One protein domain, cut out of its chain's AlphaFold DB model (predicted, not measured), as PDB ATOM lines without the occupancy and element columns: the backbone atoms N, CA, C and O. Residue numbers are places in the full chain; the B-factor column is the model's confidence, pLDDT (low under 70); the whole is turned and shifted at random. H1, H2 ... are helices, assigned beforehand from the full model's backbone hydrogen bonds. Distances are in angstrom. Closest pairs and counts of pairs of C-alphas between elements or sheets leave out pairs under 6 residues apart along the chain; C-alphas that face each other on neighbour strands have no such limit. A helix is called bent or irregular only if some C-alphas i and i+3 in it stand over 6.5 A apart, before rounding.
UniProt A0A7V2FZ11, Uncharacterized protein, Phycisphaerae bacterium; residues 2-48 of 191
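Overview. This is residues 2 to 48 of the 191 residues of an uncharacterized protein of Phycisphaerae bacterium (UniProt A0A7V2FZ11). The model is a flat, open V of two helices, H1 and the longer H2, joined at the narrow end by the link of residues 17 to 20, with the four-residue helix H3 at the far end of H2. The two arms come near each other only close to the link, and residues 2 to 12 of H1 and residues 32 to 48, with the far part of H2 and H3, stand free. The printed part has 47 residues, with three named helices in the order H1, H2, H3 and no named strand, and its class is all helix. It is only just loose, close to extended, with a radius of gyration of the C-alphas of 13.9 A, and the C-alphas span 41 by 31 by 7 A.

Arrangement. H1, residues 2 to 16, and H2, residues 21 to 40, are close but not clearly touching, with 1 pair of C-alphas within 8 A. Their closest C-alphas are those of Phe 14 and Arg 27, 6.6 A apart, while their centres are 15.4 A apart. They run opposite ways at a steep tilt of 37 degrees, only just steep. H2 and H3, residues 43 to 46, meet only through their link. H1 and H3 are apart. Every pair of O of residue i and N of residue i+4 is within hydrogen-bond range in H1 and H2; H3, with 4 residues, is too short for such a pair, and its 1 pair of O of residue i and N of residue i+3 is within range.

Along the chain. H1 runs from Leu 2, whose C-alpha is at (5.141, 31.686, 17.416), to Ala 16, and measures 21.4 A from first to last C-alpha. H2 begins at Phe 21, with its C-alpha at (36.342, 40.820, 22.316), and reaches Ala 40 after 27.9 A; with 20 residues it is the longest helix. H3 goes from Leu 43 to Trp 46, 5.0 A, and its last C-alpha is at (12.623, 43.404, 46.032). No helix is bent or irregular.

Size, cuts and confidence. The two C-alphas farthest apart are those of Ala 19 and Phe 48, at 41.5 A, and the first and last printed C-alphas, of Leu 2 and Phe 48, are 35.3 A apart. The printed part has no cut. Both links are tight, with 4 residues between H1 and H2 and 2 residues between H2 and H3. The mean pLDDT of the printed part is 75.5; 17 residues are under 70, namely residues 2 to 6 and 10 to 21. The mean pLDDT is 64 for H1, 85 for H2 and 80 for H3.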
ATOM      1  N   LEU A   2       4.342  30.480  17.739       46.50
ATOM      2  CA  LEU A   2       5.141  31.686  17.416       46.50
ATOM      3  C   LEU A   2       6.236  32.046  18.448       46.50
ATOM      4  O   LEU A   2       7.350  32.391  18.067       46.50
ATOM      5  N   ALA A   3       5.971  31.893  19.751       50.06
ATOM      6  CA  ALA A   3       6.951  32.202  20.803       50.06
ATOM      7  C   ALA A   3       8.192  31.281  20.781       50.06
ATOM      8  O   ALA A   3       9.303  31.724  21.057       50.06
ATOM      9  N   ALA A   4       8.020  30.011  20.394       51.53
ATOM     10  CA  ALA A   4       9.112  29.037  20.331       51.53
ATOM     11  C   ALA A   4      10.100  29.342  19.192       51.53
ATOM     12  O   ALA A   4      11.307  29.174  19.354       51.53
ATOM     13  N   GLN A   5       9.604  29.857  18.061       60.56
ATOM     14  CA  GLN A   5      10.445  30.263  16.932       60.56
ATOM     15  C   GLN A   5      11.252  31.535  17.236       60.56
ATOM     16  O   GLN A   5      12.394  31.651  16.794       60.56
ATOM     17  N   GLY A   6      10.694  32.458  18.029       69.19
ATOM     18  CA  GLY A   6      11.402  33.657  18.489       69.19
ATOM     19  C   GLY A   6      12.559  33.335  19.439       69.19
ATOM     20  O   GLY A   6      13.674  33.812  19.233       69.19
ATOM     21  N   ILE A   7      12.320  32.464  20.426       71.44
ATOM     22  CA  ILE A   7      13.349  32.029  21.387       71.44
ATOM     23  C   ILE A   7      14.485  31.289  20.672       71.44
ATOM     24  O   ILE A   7      15.654  31.569  20.927       71.44
ATOM     25  N   HIS A   8      14.154  30.392  19.738       70.88
ATOM     26  CA  HIS A   8      15.156  29.655  18.970       70.88
ATOM     27  C   HIS A   8      16.057  30.596  18.154       70.88
ATOM     28  O   HIS A   8      17.275  30.528  18.282       70.88
ATOM     29  N   ARG A   9      15.478  31.545  17.400       71.75
ATOM     30  CA  ARG A   9      16.244  32.532  16.612       71.75
ATOM     31  C   ARG A   9      17.139  33.424  17.476       71.75
ATOM     32  O   ARG A   9      18.273  33.699  17.088       71.75
ATOM     33  N   PHE A  10      16.662  33.836  18.651       69.81
ATOM     34  CA  PHE A  10      17.460  34.606  19.607       69.81
ATOM     35  C   PHE A  10      18.649  33.796  20.143       69.81
ATOM     36  O   PHE A  10      19.770  34.300  20.157       69.81
ATOM     37  N   MET A  11      18.434  32.532  20.526       67.81
ATOM     38  CA  MET A  11      19.514  31.667  21.020       67.81
ATOM     39  C   MET A  11      20.558  31.382  19.937       67.81
ATOM     40  O   MET A  11      21.753  31.440  20.222       67.81
ATOM     41  N   THR A  12      20.136  31.145  18.692       67.69
ATOM     42  CA  THR A  12      21.062  30.944  17.570       67.69
ATOM     43  C   THR A  12      21.896  32.197  17.302       67.69
ATOM     44  O   THR A  12      23.101  32.079  17.127       67.69
ATOM     45  N   PHE A  13      21.307  33.398  17.343       65.81
ATOM     46  CA  PHE A  13      22.049  34.659  17.200       65.81
ATOM     47  C   PHE A  13      23.017  34.912  18.368       65.81
ATOM     48  O   PHE A  13      24.166  35.295  18.153       65.81
ATOM     49  N   PHE A  14      22.588  34.648  19.606       65.31
ATOM     50  CA  PHE A  14      23.424  34.790  20.802       65.31
ATOM     51  C   PHE A  14      24.653  33.870  20.749       65.31
ATOM     52  O   PHE A  14      25.770  34.309  21.032       65.31
ATOM     53  N   LEU A  15      24.463  32.618  20.327       65.00
ATOM     54  CA  LEU A  15      25.531  31.623  20.198       65.00
ATOM     55  C   LEU A  15      26.398  31.828  18.943       65.00
ATOM     56  O   LEU A  15      27.588  31.526  18.986       65.00
ATOM     57  N   ALA A  16      25.834  32.365  17.856       63.69
ATOM     58  CA  ALA A  16      26.551  32.663  16.612       63.69
ATOM     59  C   ALA A  16      27.277  34.022  16.624       63.69
ATOM     60  O   ALA A  16      28.047  34.310  15.706       63.69
ATOM     61  N   SER A  17      27.060  34.860  17.646       57.72
ATOM     62  CA  SER A  17      27.813  36.104  17.821       57.72
ATOM     63  C   SER A  17      29.304  35.788  18.018       57.72
ATOM     64  O   SER A  17      29.715  35.094  18.949       57.72
ATOM     65  N   THR A  18      30.097  36.247  17.056       56.94
ATOM     66  CA  THR A  18      31.443  35.774  16.711       56.94
ATOM     67  C   THR A  18      32.437  35.696  17.878       56.94
ATOM     68  O   THR A  18      32.344  36.409  18.880       56.94
ATOM     69  N   ALA A  19      33.427  34.806  17.749       65.38
ATOM     70  CA  ALA A  19      34.573  34.743  18.654       65.38
ATOM     71  C   ALA A  19      35.374  36.063  18.619       65.38
ATOM     72  O   ALA A  19      35.580  36.641  17.553       65.38
ATOM     73  N   GLY A  20      35.817  36.539  19.790       64.38
ATOM     74  CA  GLY A  20      36.590  37.777  19.957       64.38
ATOM     75  C   GLY A  20      35.948  38.796  20.912       64.38
ATOM     76  O   GLY A  20      34.786  38.675  21.302       64.38
ATOM     77  N   PHE A  21      36.712  39.827  21.290       67.69
ATOM     78  CA  PHE A  21      36.342  40.820  22.316       67.69
ATOM     79  C   PHE A  21      34.987  41.510  22.056       67.69
ATOM     80  O   PHE A  21      34.166  41.639  22.961       67.69
ATOM     81  N   ARG A  22      34.700  41.880  20.799       73.38
ATOM     82  CA  ARG A  22      33.436  42.534  20.403       73.38
ATOM     83  C   ARG A  22      32.210  41.622  20.557       73.38
ATOM     84  O   ARG A  22      31.169  42.088  21.009       73.38
ATOM     85  N   GLY A  23      32.333  40.332  20.241       76.50
ATOM     86  CA  GLY A  23      31.256  39.356  20.449       76.50
ATOM     87  C   GLY A  23      31.017  39.043  21.928       76.50
ATOM     88  O   GLY A  23      29.882  38.782  22.329       76.50
ATOM     89  N   GLY A  24      32.064  39.131  22.756       78.88
ATOM     90  CA  GLY A  24      31.946  39.088  24.216       78.88
ATOM     91  C   GLY A  24      31.152  40.273  24.776       78.88
ATOM     92  O   GLY A  24      30.237  40.067  25.570       78.88
ATOM     93  N   LEU A  25      31.438  41.494  24.306       84.12
ATOM     94  CA  LEU A  25      30.711  42.703  24.715       84.12
ATOM     95  C   LEU A  25      29.221  42.639  24.357       84.12
ATOM     96  O   LEU A  25      28.385  42.901  25.215       84.12
ATOM     97  N   VAL A  26      28.873  42.225  23.132       85.06
ATOM     98  CA  VAL A  26      27.464  42.097  22.709       85.06
ATOM     99  C   VAL A  26      26.703  41.113  23.599       85.06
ATOM    100  O   VAL A  26      25.597  41.416  24.049       85.06
ATOM    101  N   ARG A  27      27.298  39.954  23.911       82.50
ATOM    102  CA  ARG A  27      26.687  38.968  24.814       82.50
ATOM    103  C   ARG A  27      26.515  39.516  26.226       82.50
ATOM    104  O   ARG A  27      25.424  39.401  26.773       82.50
ATOM    105  N   ALA A  28      27.544  40.158  26.778       87.81
ATOM    106  CA  ALA A  28      27.477  40.769  28.102       87.81
ATOM    107  C   ALA A  28      26.369  41.829  28.185       87.81
ATOM    108  O   ALA A  28      25.587  41.819  29.134       87.81
ATOM    109  N   SER A  29      26.240  42.690  27.170       89.31
ATOM    110  CA  SER A  29      25.177  43.696  27.109       89.31
ATOM    111  C   SER A  29      23.785  43.069  27.018       89.31
ATOM    112  O   SER A  29      22.895  43.476  27.759       89.31
ATOM    113  N   LEU A  30      23.583  42.055  26.170       89.00
ATOM    114  CA  LEU A  30      22.291  41.365  26.064       89.00
ATOM    115  C   LEU A  30      21.918  40.639  27.362       89.00
ATOM    116  O   LEU A  30      20.766  40.702  27.789       89.00
ATOM    117  N   THR A  31      22.884  39.989  28.014       89.62
ATOM    118  CA  THR A  31      22.677  39.368  29.327       89.62
ATOM    119  C   THR A  31      22.343  40.417  30.384       89.62
ATOM    120  O   THR A  31      21.389  40.222  31.132       89.62
ATOM    121  N   ALA A  32      23.066  41.539  30.424       92.62
ATOM    122  CA  ALA A  32      22.797  42.622  31.365       92.62
ATOM    123  C   ALA A  32      21.393  43.205  31.161       92.62
ATOM    124  O   ALA A  32      20.646  43.322  32.128       92.62
ATOM    125  N   VAL A  33      20.997  43.486  29.915       92.12
ATOM    126  CA  VAL A  33      19.640  43.953  29.591       92.12
ATOM    127  C   VAL A  33      18.599  42.928  30.026       92.12
ATOM    128  O   VAL A  33      17.645  43.301  30.695       92.12
ATOM    129  N   LEU A  34      18.787  41.639  29.728       89.19
ATOM    130  CA  LEU A  34      17.846  40.594  30.133       89.19
ATOM    131  C   LEU A  34      17.706  40.508  31.659       89.19
ATOM    132  O   LEU A  34      16.589  40.475  32.169       89.19
ATOM    133  N   VAL A  35      18.822  40.497  32.393       89.44
ATOM    134  CA  VAL A  35      18.819  40.460  33.862       89.44
ATOM    135  C   VAL A  35      18.142  41.708  34.418       89.44
ATOM    136  O   VAL A  35      17.268  41.583  35.276       89.44
ATOM    137  N   ILE A  36      18.479  42.896  33.910       89.31
ATOM    138  CA  ILE A  36      17.852  44.150  34.334       89.31
ATOM    139  C   ILE A  36      16.357  44.113  34.032       89.31
ATOM    140  O   ILE A  36      15.579  44.381  34.932       89.31
ATOM    141  N   SER A  37      15.922  43.734  32.831       88.38
ATOM    142  CA  SER A  37      14.500  43.697  32.471       88.38
ATOM    143  C   SER A  37      13.704  42.683  33.299       88.38
ATOM    144  O   SER A  37      12.603  43.000  33.749       88.38
ATOM    145  N   LEU A  38      14.256  41.490  33.549       85.19
ATOM    146  CA  LEU A  38      13.608  40.472  34.383       85.19
ATOM    147  C   LEU A  38      13.481  40.917  35.847       85.19
ATOM    148  O   LEU A  38      12.466  40.629  36.481       85.19
ATOM    149  N   ASN A  39      14.478  41.633  36.378       84.12
ATOM    150  CA  ASN A  39      14.455  42.125  37.758       84.12
ATOM    151  C   ASN A  39      13.667  43.436  37.908       84.12
ATOM    152  O   ASN A  39      12.921  43.580  38.872       84.12
ATOM    153  N   ALA A  40      13.765  44.354  36.940       83.69
ATOM    154  CA  ALA A  40      13.049  45.630  36.900       83.69
ATOM    155  C   ALA A  40      11.534  45.431  36.969       83.69
ATOM    156  O   ALA A  40      10.850  46.142  37.700       83.69
ATOM    157  N   ALA A  41      11.025  44.397  36.291       78.62
ATOM    158  CA  ALA A  41       9.615  44.015  36.322       78.62
ATOM    159  C   ALA A  41       9.101  43.589  37.714       78.62
ATOM    160  O   ALA A  41       7.896  43.403  37.880       78.62
ATOM    161  N   ARG A  42       9.993  43.383  38.694       82.25
ATOM    162  CA  ARG A  42       9.673  42.932  40.059       82.25
ATOM    163  C   ARG A  42      10.373  43.745  41.152       82.25
ATOM    164  O   ARG A  42      10.442  43.289  42.293       82.25
ATOM    165  N   LEU A  43      10.912  44.926  40.832       82.00
ATOM    166  CA  LEU A  43      11.596  45.784  41.814       82.00
ATOM    167  C   LEU A  43      10.693  46.167  42.988       82.00
ATOM    168  O   LEU A  43      11.177  46.307  44.105       82.00
ATOM    169  N   ASP A  44       9.387  46.265  42.754       80.44
ATOM    170  CA  ASP A  44       8.374  46.468  43.788       80.44
ATOM    171  C   ASP A  44       8.425  45.402  44.897       80.44
ATOM    172  O   ASP A  44       8.291  45.742  46.070       80.44
ATOM    173  N   HIS A  45       8.681  44.136  44.560       77.50
ATOM    174  CA  HIS A  45       8.809  43.046  45.534       77.50
ATOM    175  C   HIS A  45      10.185  43.025  46.213       77.50
ATOM    176  O   HIS A  45      10.268  42.740  47.405       77.50
ATOM    177  N   TRP A  46      11.259  43.339  45.479       78.69
ATOM    178  CA  TRP A  46      12.623  43.404  46.032       78.69
ATOM    179  C   TRP A  46      12.797  44.544  47.034       78.69
ATOM    180  O   TRP A  46      13.495  44.396  48.032       78.69
ATOM    181  N   LEU A  47      12.149  45.674  46.761       86.69
ATOM    182  CA  LEU A  47      12.137  46.849  47.627       86.69
ATOM    183  C   LEU A  47      10.999  46.799  48.657       86.69
ATOM    184  O   LEU A  47      10.808  47.761  49.395       86.69
ATOM    185  N   PHE A  48      10.252  45.690  48.712       82.69
ATOM    186  CA  PHE A  48       9.135  45.467  49.633       82.69
ATOM    187  C   PHE A  48       8.015  46.523  49.560       82.69
ATOM    188  O   PHE A  48       7.233  46.660  50.499       82.69
TER     189      PHE A  48